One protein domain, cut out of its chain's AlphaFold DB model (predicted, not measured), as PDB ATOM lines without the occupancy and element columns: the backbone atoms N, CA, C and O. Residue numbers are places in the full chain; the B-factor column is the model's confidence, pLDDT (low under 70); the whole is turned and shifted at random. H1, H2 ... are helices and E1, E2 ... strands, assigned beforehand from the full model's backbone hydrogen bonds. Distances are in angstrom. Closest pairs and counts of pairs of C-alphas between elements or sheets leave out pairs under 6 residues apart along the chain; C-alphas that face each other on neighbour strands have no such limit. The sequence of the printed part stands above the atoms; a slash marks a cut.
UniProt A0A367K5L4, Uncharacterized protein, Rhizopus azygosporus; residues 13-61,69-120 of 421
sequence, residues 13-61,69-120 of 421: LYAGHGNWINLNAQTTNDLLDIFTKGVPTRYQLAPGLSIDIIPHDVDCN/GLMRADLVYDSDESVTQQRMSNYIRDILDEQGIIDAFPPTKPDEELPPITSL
ATOM      1  N   LEU A  13     153.206 197.920 198.445       89.88
ATOM      2  CA  LEU A  13     154.091 198.620 199.356       89.88
ATOM      3  C   LEU A  13     154.437 197.703 200.528       89.88
ATOM      4  O   LEU A  13     153.541 197.183 201.194       89.88
ATOM      5  N   TYR A  14     155.728 197.523 200.793       88.62
ATOM      6  CA  TYR A  14     156.187 196.868 202.012       88.62
ATOM      7  C   TYR A  14     156.226 197.876 203.162       88.62
ATOM      8  O   TYR A  14     156.975 198.846 203.103       88.62
ATOM      9  N   ALA A  15     155.451 197.629 204.216       86.50
ATOM     10  CA  ALA A  15     155.365 198.507 205.384       86.50
ATOM     11  C   ALA A  15     156.099 197.948 206.616       86.50
ATOM     12  O   ALA A  15     155.841 198.372 207.733       86.50
ATOM     13  N   GLY A  16     157.014 196.987 206.451       84.62
ATOM     14  CA  GLY A  16     157.688 196.348 207.586       84.62
ATOM     15  C   GLY A  16     156.864 195.223 208.220       84.62
ATOM     16  O   GLY A  16     155.729 194.964 207.833       84.62
ATOM     17  N   HIS A  17     157.463 194.486 209.163       84.44
ATOM     18  CA  HIS A  17     156.814 193.391 209.910       84.44
ATOM     19  C   HIS A  17     156.091 192.335 209.044       84.44
ATOM     20  O   HIS A  17     155.148 191.682 209.493       84.44
ATOM     21  N   GLY A  18     156.530 192.138 207.796       83.06
ATOM     22  CA  GLY A  18     155.891 191.206 206.863       83.06
ATOM     23  C   GLY A  18     154.569 191.702 206.263       83.06
ATOM     24  O   GLY A  18     153.895 190.907 205.608       83.06
ATOM     25  N   ASN A  19     154.216 192.976 206.458       87.12
ATOM     26  CA  ASN A  19     153.002 193.609 205.949       87.12
ATOM     27  C   ASN A  19     153.217 194.175 204.542       87.12
ATOM     28  O   ASN A  19     154.134 194.964 204.304       87.12
ATOM     29  N   TRP A  20     152.342 193.784 203.619       89.12
ATOM     30  CA  TRP A  20     152.333 194.224 202.231       89.12
ATOM     31  C   TRP A  20     150.960 194.754 201.869       89.12
ATOM     32  O   TRP A  20     149.958 194.048 201.971       89.12
ATOM     33  N   ILE A  21     150.931 196.003 201.430       89.38
ATOM     34  CA  ILE A  21     149.705 196.733 201.133       89.38
ATOM     35  C   ILE A  21     149.526 196.762 199.621       89.38
ATOM     36  O   ILE A  21     150.450 197.137 198.898       89.38
ATOM     37  N   ASN A  22     148.354 196.353 199.130       89.75
ATOM     38  CA  ASN A  22     148.033 196.486 197.712       89.75
ATOM     39  C   ASN A  22     147.771 197.955 197.394       89.75
ATOM     40  O   ASN A  22     146.944 198.584 198.050       89.75
ATOM     41  N   LEU A  23     148.454 198.477 196.379       90.06
ATOM     42  CA  LEU A  23     148.196 199.816 195.871       90.06
ATOM     43  C   LEU A  23     147.042 199.784 194.866       90.06
ATOM     44  O   LEU A  23     146.735 198.743 194.276       90.06
ATOM     45  N   ASN A  24     146.400 200.933 194.666       89.00
ATOM     46  CA  ASN A  24     145.319 201.058 193.698       89.00
ATOM     47  C   ASN A  24     145.829 200.833 192.252       89.00
ATOM     48  O   ASN A  24     147.035 200.805 191.972       89.00
ATOM     49  N   ALA A  25     144.897 200.646 191.314       88.94
ATOM     50  CA  ALA A  25     145.238 200.360 189.921       88.94
ATOM     51  C   ALA A  25     145.981 201.524 189.244       88.94
ATOM     52  O   ALA A  25     146.906 201.284 188.471       88.94
ATOM     53  N   GLN A  26     145.605 202.769 189.555       90.81
ATOM     54  CA  GLN A  26     146.226 203.955 188.966       90.81
ATOM     55  C   GLN A  26     147.697 204.069 189.374       90.81
ATOM     56  O   GLN A  26     148.574 204.050 188.519       90.81
ATOM     57  N   THR A  27     147.967 204.077 190.677       91.19
ATOM     58  CA  THR A  27     149.317 204.099 191.237       91.19
ATOM     59  C   THR A  27     150.123 202.904 190.762       91.19
ATOM     60  O   THR A  27     151.277 203.058 190.390       91.19
ATOM     61  N   THR A  28     149.529 201.713 190.682       91.00
ATOM     62  CA  THR A  28     150.215 200.547 190.108       91.00
ATOM     63  C   THR A  28     150.687 200.795 188.674       91.00
ATOM     64  O   THR A  28     151.827 200.462 188.354       91.00
ATOM     65  N   ASN A  29     149.840 201.360 187.812       91.50
ATOM     66  CA  ASN A  29     150.211 201.639 186.425       91.50
ATOM     67  C   ASN A  29     151.311 202.703 186.347       91.50
ATOM     68  O   ASN A  29     152.298 202.501 185.644       91.50
ATOM     69  N   ASP A  30     151.198 203.771 187.135       92.94
ATOM     70  CA  ASP A  30     152.219 204.821 187.190       92.94
ATOM     71  C   ASP A  30     153.576 204.258 187.650       92.94
ATOM     72  O   ASP A  30     154.625 204.563 187.080       92.94
ATOM     73  N   LEU A  31     153.564 203.377 188.655       91.94
ATOM     74  CA  LEU A  31     154.754 202.694 189.160       91.94
ATOM     75  C   LEU A  31     155.355 201.724 188.133       91.94
ATOM     76  O   LEU A  31     156.577 201.630 188.036       91.94
ATOM     77  N   LEU A  32     154.530 201.029 187.341       90.50
ATOM     78  CA  LEU A  32     154.994 200.189 186.226       90.50
ATOM     79  C   LEU A  32     155.677 201.028 185.144       90.50
ATOM     80  O   LEU A  32     156.703 200.606 184.602       90.50
ATOM     81  N   ASP A  33     155.148 202.213 184.856       91.44
ATOM     82  CA  ASP A  33     155.749 203.136 183.901       91.44
ATOM     83  C   ASP A  33     157.091 203.671 184.413       91.44
ATOM     84  O   ASP A  33     158.065 203.711 183.658       91.44
ATOM     85  N   ILE A  34     157.176 204.035 185.697       92.31
ATOM     86  CA  ILE A  34     158.428 204.463 186.342       92.31
ATOM     87  C   ILE A  34     159.461 203.330 186.319       92.31
ATOM     88  O   ILE A  34     160.605 203.551 185.917       92.31
ATOM     89  N   PHE A  35     159.050 202.108 186.666       90.25
ATOM     90  CA  PHE A  35     159.912 200.929 186.611       90.25
ATOM     91  C   PHE A  35     160.443 200.680 185.197       90.25
ATOM     92  O   PHE A  35     161.638 200.486 185.009       90.25
ATOM     93  N   THR A  36     159.568 200.736 184.191       89.62
ATOM     94  CA  THR A  36     159.932 200.493 182.786       89.62
ATOM     95  C   THR A  36     160.871 201.570 182.244       89.62
ATOM     96  O   THR A  36     161.753 201.268 181.440       89.62
ATOM     97  N   LYS A  37     160.711 202.825 182.684       92.25
ATOM     98  CA  LYS A  37     161.626 203.923 182.337       92.25
ATOM     99  C   LYS A  37     163.007 203.749 182.971       92.25
ATOM    100  O   LYS A  37     163.986 204.191 182.379       92.25
ATOM    101  N   GLY A  38     163.086 203.142 184.157       89.50
ATOM    102  CA  GLY A  38     164.348 202.886 184.858       89.50
ATOM    103  C   GLY A  38     165.039 204.146 185.396       89.50
ATOM    104  O   GLY A  38     166.234 204.111 185.677       89.50
ATOM    105  N   VAL A  39     164.316 205.265 185.519       91.00
ATOM    106  CA  VAL A  39     164.859 206.555 185.977       91.00
ATOM    107  C   VAL A  39     164.321 206.882 187.374       91.00
ATOM    108  O   VAL A  39     163.102 206.814 187.568       91.00
ATOM    109  N   PRO A  40     165.183 207.278 188.335       93.31
ATOM    110  CA  PRO A  40     164.736 207.757 189.637       93.31
ATOM    111  C   PRO A  40     163.719 208.890 189.497       93.31
ATOM    112  O   PRO A  40     163.961 209.864 188.784       93.31
ATOM    113  N   THR A  41     162.563 208.741 190.139       95.56
ATOM    114  CA  THR A  41     161.414 209.628 189.927       95.56
ATOM    115  C   THR A  41     160.732 209.938 191.251       95.56
ATOM    116  O   THR A  41     160.384 209.027 191.999       95.56
ATOM    117  N   ARG A  42     160.474 211.225 191.505       95.75
ATOM    118  CA  ARG A  42     159.582 211.661 192.582       95.75
ATOM    119  C   ARG A  42     158.134 211.455 192.157       95.75
ATOM    120  O   ARG A  42     157.693 212.039 191.169       95.75
ATOM    121  N   TYR A  43     157.401 210.645 192.907       95.69
ATOM    122  CA  TYR A  43     155.996 210.341 192.666       95.69
ATOM    123  C   TYR A  43     155.133 210.830 193.826       95.69
ATOM    124  O   TYR A  43     155.444 210.591 194.991       95.69
ATOM    125  N   GLN A  44     154.038 211.513 193.508       94.88
ATOM    126  CA  GLN A  44     153.092 212.008 194.500       94.88
ATOM    127  C   GLN A  44     151.995 210.962 194.729       94.88
ATOM    128  O   GLN A  44     151.204 210.693 193.829       94.88
ATOM    129  N   LEU A  45     151.948 210.382 195.930       92.38
ATOM    130  CA  LEU A  45     150.926 209.403 196.326       92.38
ATOM    131  C   LEU A  45     149.579 210.077 196.603       92.38
ATOM    132  O   LEU A  45     148.525 209.557 196.242       92.38
ATOM    133  N   ALA A  46     149.630 211.232 197.264       91.06
ATOM    134  CA  ALA A  46     148.483 212.050 197.632       91.06
ATOM    135  C   ALA A  46     148.921 213.523 197.751       91.06
ATOM    136  O   ALA A  46     150.124 213.800 197.811       91.06
ATOM    137  N   PRO A  47     147.991 214.493 197.800       90.38
ATOM    138  CA  PRO A  47     148.345 215.896 197.991       90.38
ATOM    139  C   PRO A  47     149.245 216.099 199.221       90.38
ATOM    140  O   PRO A  47     148.859 215.808 200.351       90.38
ATOM    141  N   GLY A  48     150.469 216.585 198.994       89.94
ATOM    142  CA  GLY A  48     151.457 216.790 200.059       89.94
ATOM    143  C   GLY A  48     152.079 215.509 200.635       89.94
ATOM    144  O   GLY A  48     152.605 215.558 201.747       89.94
ATOM    145  N   LEU A  49     152.009 214.383 199.919       93.69
ATOM    146  CA  LEU A  49     152.661 213.115 200.253       93.69
ATOM    147  C   LEU A  49     153.376 212.572 199.010       93.69
ATOM    148  O   LEU A  49     152.729 212.161 198.044       93.69
ATOM    149  N   SER A  50     154.706 212.550 199.047       95.12
ATOM    150  CA  SER A  50     155.532 212.115 197.918       95.12
ATOM    151  C   SER A  50     156.525 211.037 198.334       95.12
ATOM    152  O   SER A  50     156.983 211.006 199.475       95.12
ATOM    153  N   ILE A  51     156.872 210.172 197.387       94.38
ATOM    154  CA  ILE A  51     157.931 209.173 197.513       94.38
ATOM    155  C   ILE A  51     158.945 209.350 196.387       94.38
ATOM    156  O   ILE A  51     158.575 209.575 195.234       94.38
ATOM    157  N   ASP A  52     160.224 209.231 196.713       94.50
ATOM    158  CA  ASP A  52     161.297 209.135 195.735       94.50
ATOM    159  C   ASP A  52     161.499 207.654 195.403       94.50
ATOM    160  O   ASP A  52     161.844 206.838 196.256       94.50
ATOM    161  N   ILE A  53     161.214 207.293 194.154       93.44
ATOM    162  CA  ILE A  53     161.296 205.917 193.673       93.44
ATOM    163  C   ILE A  53     162.618 205.740 192.949       93.44
ATOM    164  O   ILE A  53     162.916 206.480 192.010       93.44
ATOM    165  N   ILE A  54     163.368 204.713 193.337       91.25
ATOM    166  CA  ILE A  54     164.589 204.288 192.658       91.25
ATOM    167  C   ILE A  54     164.315 202.909 192.035       91.25
ATOM    168  O   ILE A  54     164.281 201.895 192.745       91.25
ATOM    169  N   PRO A  55     164.058 202.850 190.712       88.12
ATOM    170  CA  PRO A  55     163.818 201.592 190.016       88.12
ATOM    171  C   PRO A  55     165.029 200.668 190.085       88.12
ATOM    172  O   PRO A  55     166.164 201.133 190.024       88.12
ATOM    173  N   HIS A  56     164.788 199.359 190.153       80.00
ATOM    174  CA  HIS A  56     165.831 198.321 190.186       80.00
ATOM    175  C   HIS A  56     166.808 198.400 191.371       80.00
ATOM    176  O   HIS A  56     167.743 197.603 191.427       80.00
ATOM    177  N   ASP A  57     166.589 199.315 192.317       78.12
ATOM    178  CA  ASP A  57     167.355 199.376 193.551       78.12
ATOM    179  C   ASP A  57     166.720 198.455 194.594       78.12
ATOM    180  O   ASP A  57     165.545 198.580 194.952       78.12
ATOM    181  N   VAL A  58     167.513 197.488 195.045       67.88
ATOM    182  CA  VAL A  58     167.146 196.511 196.068       67.88
ATOM    183  C   VAL A  58     167.968 196.850 197.298       67.88
ATOM    184  O   VAL A  58     168.930 196.161 197.636       67.88
ATOM    185  N   ASP A  59     167.602 197.934 197.973       60.62
ATOM    186  CA  ASP A  59     168.255 198.319 199.218       60.62
ATOM    187  C   ASP A  59     167.659 197.491 200.360       60.62
ATOM    188  O   ASP A  59     166.815 197.923 201.139       60.62
ATOM    189  N   CYS A  60     168.022 196.212 200.386       50.53
ATOM    190  CA  CYS A  60     167.749 195.301 201.480       50.53
ATOM    191  C   CYS A  60     168.897 194.298 201.547       50.53
ATOM    192  O   CYS A  60     169.299 193.720 200.543       50.53
ATOM    193  N   ASN A  61     169.341 194.002 202.765       50.06
ATOM    194  CA  ASN A  61     170.234 192.912 203.178       50.06
ATOM    195  C   ASN A  61     169.875 191.488 202.661       50.06
ATOM    196  O   ASN A  61     170.374 190.483 203.173       50.06
ATOM    197  N   GLY A  69     161.106 193.244 189.521       72.69
ATOM    198  CA  GLY A  69     160.037 194.198 189.821       72.69
ATOM    199  C   GLY A  69     160.093 194.857 191.199       72.69
ATOM    200  O   GLY A  69     159.132 195.531 191.548       72.69
ATOM    201  N   LEU A  70     161.167 194.706 191.980       81.00
ATOM    202  CA  LEU A  70     161.338 195.494 193.205       81.00
ATOM    203  C   LEU A  70     161.850 196.911 192.891       81.00
ATOM    204  O   LEU A  70     162.654 197.110 191.976       81.00
ATOM    205  N   MET A  71     161.374 197.887 193.660       87.62
ATOM    206  CA  MET A  71     161.852 199.267 193.646       87.62
ATOM    207  C   MET A  71     162.031 199.731 195.082       87.62
ATOM    208  O   MET A  71     161.209 199.400 195.942       87.62
ATOM    209  N   ARG A  72     163.061 200.533 195.325       88.62
ATOM    210  CA  ARG A  72     163.169 201.297 196.560       88.62
ATOM    211  C   ARG A  72     162.230 202.498 196.484       88.62
ATOM    212  O   ARG A  72     162.124 203.139 195.438       88.62
ATOM    213  N   ALA A  73     161.549 202.774 197.587       90.88
ATOM    214  CA  ALA A  73     160.664 203.916 197.736       90.88
ATOM    215  C   ALA A  73     161.006 204.626 199.045       90.88
ATOM    216  O   ALA A  73     160.763 204.087 200.126       90.88
ATOM    217  N   ASP A  74     161.564 205.824 198.929       91.12
ATOM    218  CA  ASP A  74     161.928 206.657 200.067       91.12
ATOM    219  C   ASP A  74     160.837 207.698 200.298       91.12
ATOM    220  O   ASP A  74     160.415 208.390 199.373       91.12
ATOM    221  N   LEU A  75     160.361 207.813 201.536       92.38
ATOM    222  CA  LEU A  75     159.374 208.826 201.892       92.38
ATOM    223  C   LEU A  75     160.021 210.218 201.890       92.38
ATOM    224  O   LEU A  75     161.055 210.423 202.525       92.38
ATOM    225  N   VAL A  76     159.402 211.171 201.190       93.62
ATOM    226  CA  VAL A  76     159.886 212.553 201.098       93.62
ATOM    227  C   VAL A  76     159.273 213.393 202.213       93.62
ATOM    228  O   VAL A  76     158.052 213.496 202.321       93.62
ATOM    229  N   TYR A  77     160.128 214.038 203.005       90.75
ATOM    230  CA  TYR A  77     159.736 214.921 204.102       90.75
ATOM    231  C   TYR A  77     159.859 216.388 203.673       90.75
ATOM    232  O   TYR A  77     160.908 217.005 203.835       90.75
ATOM    233  N   ASP A  78     158.785 216.942 203.106       81.94
ATOM    234  CA  ASP A  78     158.706 218.377 202.766       81.94
ATOM    235  C   ASP A  78     158.334 219.247 203.989       81.94
ATOM    236  O   ASP A  78     158.508 220.465 203.984       81.94
ATOM    237  N   SER A  79     157.798 218.619 205.036       82.12
ATOM    238  CA  SER A  79     157.374 219.229 206.299       82.12
ATOM    239  C   SER A  79     157.868 218.394 207.484       82.12
ATOM    240  O   SER A  79     158.619 217.438 207.291       82.12
ATOM    241  N   ASP A  80     157.407 218.713 208.695       88.81
ATOM    242  CA  ASP A  80     157.679 217.915 209.892       88.81
ATOM    243  C   ASP A  80     157.445 216.414 209.647       88.81
ATOM    244  O   ASP A  80     156.478 215.994 208.990       88.81
ATOM    245  N   GLU A  81     158.354 215.597 210.182       89.00
ATOM    246  CA  GLU A  81     158.344 214.145 210.011       89.00
ATOM    247  C   GLU A  81     157.025 213.537 210.497       89.00
ATOM    248  O   GLU A  81     156.412 212.749 209.778       89.00
ATOM    249  N   SER A  82     156.542 213.968 211.666       88.38
ATOM    250  CA  SER A  82     155.273 213.517 212.247       88.38
ATOM    251  C   SER A  82     154.086 213.779 211.321       88.38
ATOM    252  O   SER A  82     153.262 212.893 211.110       88.38
ATOM    253  N   VAL A  83     154.027 214.959 210.696       90.25
ATOM    254  CA  VAL A  83     152.955 215.334 209.763       90.25
ATOM    255  C   VAL A  83     152.992 214.451 208.519       90.25
ATOM    256  O   VAL A  83     151.954 213.979 208.055       90.25
ATOM    257  N   THR A  84     154.184 214.199 207.985       91.69
ATOM    258  CA  THR A  84     154.367 213.367 206.789       91.69
ATOM    259  C   THR A  84     154.027 211.902 207.076       91.69
ATOM    260  O   THR A  84     153.309 211.271 206.301       91.69
ATOM    261  N   GLN A  85     154.469 211.377 208.222       91.38
ATOM    262  CA  GLN A  85     154.125 210.035 208.698       91.38
ATOM    263  C   GLN A  85     152.616 209.893 208.917       91.38
ATOM    264  O   GLN A  85     152.021 208.921 208.462       91.38
ATOM    265  N   GLN A  86     151.973 210.896 209.517       91.44
ATOM    266  CA  GLN A  86     150.528 210.899 209.727       91.44
ATOM    267  C   GLN A  86     149.759 210.937 208.400       91.44
ATOM    268  O   GLN A  86     148.764 210.230 208.237       91.44
ATOM    269  N   ARG A  87     150.223 211.712 207.408       92.81
ATOM    270  CA  ARG A  87     149.664 211.684 206.043       92.81
ATOM    271  C   ARG A  87     149.812 210.308 205.402       92.81
ATOM    272  O   ARG A  87     148.854 209.829 204.803       92.81
ATOM    273  N   MET A  88     150.970 209.670 205.560       93.56
ATOM    274  CA  MET A  88     151.208 208.319 205.056       93.56
ATOM    275  C   MET A  88     150.271 207.301 205.717       93.56
ATOM    276  O   MET A  88     149.640 206.509 205.021       93.56
ATOM    277  N   SER A  89     150.122 207.343 207.042       92.62
ATOM    278  CA  SER A  89     149.215 206.450 207.768       92.62
ATOM    279  C   SER A  89     147.756 206.649 207.365       92.62
ATOM    280  O   SER A  89     147.067 205.661 207.128       92.62
ATOM    281  N   ASN A  90     147.295 207.895 207.210       92.12
ATOM    282  CA  ASN A  90     145.942 208.178 206.723       92.12
ATOM    283  C   ASN A  90     145.734 207.654 205.297       92.12
ATOM    284  O   ASN A  90     144.768 206.943 205.052       92.12
ATOM    285  N   TYR A  91     146.670 207.927 204.383       93.31
ATOM    286  CA  TYR A  91     146.608 207.433 203.005       93.31
ATOM    287  C   TYR A  91     146.501 205.903 202.944       93.31
ATOM    288  O   TYR A  91     145.685 205.359 202.204       93.31
ATOM    289  N   ILE A  92     147.302 205.194 203.747       93.31
ATOM    290  CA  ILE A  92     147.240 203.733 203.809       93.31
ATOM    291  C   ILE A  92     145.941 203.254 204.457       93.31
ATOM    292  O   ILE A  92     145.360 202.298 203.951       93.31
ATOM    293  N   ARG A  93     145.467 203.890 205.534       91.75
ATOM    294  CA  ARG A  93     144.174 203.550 206.145       91.75
ATOM    295  C   ARG A  93     143.057 203.637 205.111       91.75
ATOM    296  O   ARG A  93     142.333 202.666 204.954       91.75
ATOM    297  N   ASP A  94     142.986 204.728 204.355       91.31
ATOM    298  CA  ASP A  94     141.930 204.934 203.363       91.31
ATOM    299  C   ASP A  94     141.969 203.841 202.269       91.31
ATOM    300  O   ASP A  94     140.937 203.274 201.914       91.31
ATOM    301  N   ILE A  95     143.165 203.442 201.809       91.75
ATOM    302  CA  ILE A  95     143.337 202.311 200.875       91.75
ATOM    303  C   ILE A  95     142.867 200.982 201.482       91.75
ATOM    304  O   ILE A  95     142.296 200.141 200.784       91.75
ATOM    305  N   LEU A  96     143.165 200.743 202.757       90.81
ATOM    306  CA  LEU A  96     142.783 199.509 203.439       90.81
ATOM    307  C   LEU A  96     141.277 199.458 203.704       90.81
ATOM    308  O   LEU A  96     140.669 198.408 203.493       90.81
ATOM    309  N   ASP A  97     140.671 200.587 204.054       90.44
ATOM    310  CA  ASP A  97     139.228 200.735 204.230       90.44
ATOM    311  C   ASP A  97     138.487 200.471 202.909       90.44
ATOM    312  O   ASP A  97     137.521 199.705 202.890       90.44
ATOM    313  N   GLU A  98     138.991 200.988 201.778       89.62
ATOM    314  CA  GLU A  98     138.484 200.662 200.432       89.62
ATOM    315  C   GLU A  98     138.570 199.158 200.110       89.62
ATOM    316  O   GLU A  98     137.738 198.615 199.379       89.62
ATOM    317  N   GLN A  99     139.560 198.460 200.674       87.38
ATOM    318  CA  GLN A  99     139.741 197.010 200.541       87.38
ATOM    319  C   GLN A  99     138.934 196.201 201.572       87.38
ATOM    320  O   GLN A  99     138.979 194.967 201.553       87.38
ATOM    321  N   GLY A 100     138.189 196.866 202.461       86.19
ATOM    322  CA  GLY A 100     137.419 196.242 203.539       86.19
ATOM    323  C   GLY A 100     138.267 195.746 204.717       86.19
ATOM    324  O   GLY A 100     137.799 194.910 205.490       86.19
ATOM    325  N   ILE A 101     139.506 196.226 204.851       87.44
ATOM    326  CA  ILE A 101     140.447 195.900 205.931       87.44
ATOM    327  C   ILE A 101     140.472 197.069 206.925       87.44
ATOM    328  O   ILE A 101     141.380 197.891 206.926       87.44
ATOM    329  N   ILE A 102     139.460 197.119 207.787       86.00
ATOM    330  CA  ILE A 102     139.256 198.208 208.759       86.00
ATOM    331  C   ILE A 102     139.954 197.972 210.110       86.00
ATOM    332  O   ILE A 102     139.933 198.830 210.985       86.00
ATOM    333  N   ASP A 103     140.519 196.782 210.324       83.31
ATOM    334  CA  ASP A 103     141.112 196.341 211.594       83.31
ATOM    335  C   ASP A 103     142.633 196.544 211.667       83.31
ATOM    336  O   ASP A 103     143.232 196.365 212.729       83.31
ATOM    337  N   ALA A 104     143.262 196.933 210.551       82.38
ATOM    338  CA  ALA A 104     144.709 197.108 210.465       82.38
ATOM    339  C   ALA A 104     145.211 198.299 211.291       82.38
ATOM    340  O   ALA A 104     146.263 198.206 211.923       82.38
ATOM    341  N   PHE A 105     144.451 199.394 211.309       80.81
ATOM    342  CA  PHE A 105     144.643 200.477 212.262       80.81
ATOM    343  C   PHE A 105     143.613 200.302 213.380       80.81
ATOM    344  O   PHE A 105     142.427 200.162 213.082       80.81
ATOM    345  N   PRO A 106     144.020 200.291 214.664       67.69
ATOM    346  CA  PRO A 106     143.062 200.301 215.762       67.69
ATOM    347  C   PRO A 106     142.087 201.472 215.586       67.69
ATOM    348  O   PRO A 106     142.524 202.524 215.115       67.69
ATOM    349  N   PRO A 107     140.807 201.339 215.978       62.47
ATOM    350  CA  PRO A 107     139.875 202.457 215.951       62.47
ATOM    351  C   PRO A 107     140.431 203.592 216.811       62.47
ATOM    352  O   PRO A 107     140.406 203.515 218.041       62.47
ATOM    353  N   THR A 108     140.976 204.620 216.171       65.88
ATOM    354  CA  THR A 108     141.417 205.827 216.855       65.88
ATOM    355  C   THR A 108     140.216 206.736 217.046       65.88
ATOM    356  O   THR A 108     139.266 206.743 216.255       65.88
ATOM    357  N   LYS A 109     140.215 207.501 218.137       72.44
ATOM    358  CA  LYS A 109     139.264 208.612 218.263       72.44
ATOM    359  C   LYS A 109     139.444 209.553 217.058       72.44
ATOM    360  O   LYS A 109     140.544 209.618 216.518       72.44
ATOM    361  N   PRO A 110     138.410 210.302 216.643       65.94
ATOM    362  CA  PRO A 110     138.500 211.190 215.477       65.94
ATOM    363  C   PRO A 110     139.666 212.197 215.539       65.94
ATOM    364  O   PRO A 110     140.146 212.614 214.491       65.94
ATOM    365  N   ASP A 111     140.159 212.516 216.740       69.81
ATOM    366  CA  ASP A 111     141.279 213.438 216.976       69.81
ATOM    367  C   ASP A 111     142.593 212.740 217.378       69.81
ATOM    368  O   ASP A 111     143.545 213.393 217.800       69.81
ATOM    369  N   GLU A 112     142.654 211.410 217.321       80.06
ATOM    370  CA  GLU A 112     143.836 210.645 217.716       80.06
ATOM    371  C   GLU A 112     144.702 210.308 216.496       80.06
ATOM    372  O   GLU A 112     144.225 209.798 215.476       80.06
ATOM    373  N   GLU A 113     145.994 210.626 216.613       84.38
ATOM    374  CA  GLU A 113     146.987 210.373 215.573       84.38
ATOM    375  C   GLU A 113     147.123 208.871 215.304       84.38
ATOM    376  O   GLU A 113     147.059 208.036 216.210       84.38
ATOM    377  N   LEU A 114     147.310 208.521 214.032       87.44
ATOM    378  CA  LEU A 114     147.470 207.133 213.645       87.44
ATOM    379  C   LEU A 114     148.911 206.718 213.935       87.44
ATOM    380  O   LEU A 114     149.843 207.493 213.705       87.44
ATOM    381  N   PRO A 115     149.133 205.472 214.372       88.50
ATOM    382  CA  PRO A 115     150.487 204.964 214.485       88.50
ATOM    383  C   PRO A 115     151.181 204.983 213.107       88.50
ATOM    384  O   PRO A 115     150.520 204.786 212.079       88.50
ATOM    385  N   PRO A 116     152.511 205.178 213.049       89.62
ATOM    386  CA  PRO A 116     153.269 205.046 211.810       89.62
ATOM    387  C   PRO A 116     153.055 203.671 211.177       89.62
ATOM    388  O   PRO A 116     153.051 202.658 211.884       89.62
ATOM    389  N   ILE A 117     152.962 203.606 209.848       89.12
ATOM    390  CA  ILE A 117     152.703 202.349 209.121       89.12
ATOM    391  C   ILE A 117     153.720 201.241 209.442       89.12
ATOM    392  O   ILE A 117     153.383 200.061 209.443       89.12
ATOM    393  N   THR A 118     154.959 201.624 209.765       87.31
ATOM    394  CA  THR A 118     156.063 200.713 210.097       87.31
ATOM    395  C   THR A 118     155.937 200.081 211.475       87.31
ATOM    396  O   THR A 118     156.548 199.043 211.731       87.31
ATOM    397  N   SER A 119     155.133 200.678 212.355       88.62
ATOM    398  CA  SER A 119     154.862 200.174 213.703       88.62
ATOM    399  C   SER A 119     153.715 199.163 213.750       88.62
ATOM    400  O   SER A 119     153.503 198.528 214.784       88.62
ATOM    401  N   LEU A 120     152.994 198.984 212.636       86.06
ATOM    402  CA  LEU A 120     151.907 198.020 212.561       86.06
ATOM    403  C   LEU A 120     152.446 196.602 212.808       86.06
ATOM    404  O   LEU A 120     153.391 196.175 212.131       86.06
TER     405      LEU A 120
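This is residues 13 to 61 and 69 to 120 of the 421 residues of an uncharacterized protein of Rhizopus azygosporus (UniProt A0A367K5L4). A small twisted sheet of three strands, E2, E3 and E4, has two helices on it: H1 packs near the end with Thr 41, Pro 55 and Met 71, and the longer H2 crosses near the other end, with Ala 46, Leu 49 and Val 76. After H2 a long tail with no named element, residues 99 to 120, folds back, and its residues 107 to 112 stick out. The printed part has 101 residues, in the order E1, H1, E2, E3, E4, H2; the sheet runs E2, E3, E4, antiparallel, and the class is mixed. It is compact, with a radius of gyration of the C-alphas of 14.0 A and spans of 42 by 30 by 29 A.

E1 is residues 20 to 22, its first C-alpha at (152.333, 194.224, 202.231). H1 is residues 25 to 37, 18.4 A long. E2 is residues 41 to 46, E3 49 to 55, 19.0 A, and E4 71 to 76. H2, residues 81 to 98, 25.8 A, ends at (138.484, 200.662, 200.432).

E1 pairs with no named strand; its residues 20 to 21 pair antiparallel with 13 to 14. H1 and H2, apart from each other, are on one face of the sheet, two layers. H1 is over E3, slantwise at 35 degrees on the local plane; their closest C-alphas, Phe 35 and Pro 55, are 5.2 A apart. E2 and E3 form a hairpin, N 43 to O 51 being 2.8 A; between E3 and E4, N 52 to O 74 is 2.8 A. H2 is over E2 and E3, across the strands; the closest C-alphas of H2 and E3, Arg 87 and Leu 49, are 6.7 A apart. In H1 and H2 every O i to N i+4 pair is within hydrogen-bond range.

The C-alphas farthest apart, Lys 37 and Lys 109, are 42.6 A apart. Residues 62 to 68 are not printed, with 16.9 A between C-alphas 61 and 69. The links printed whole between named elements are tight. Mean pLDDT of the printed part is 86.7; residues 58 to 61, 106 to 108 and 110 to 111 are under 70.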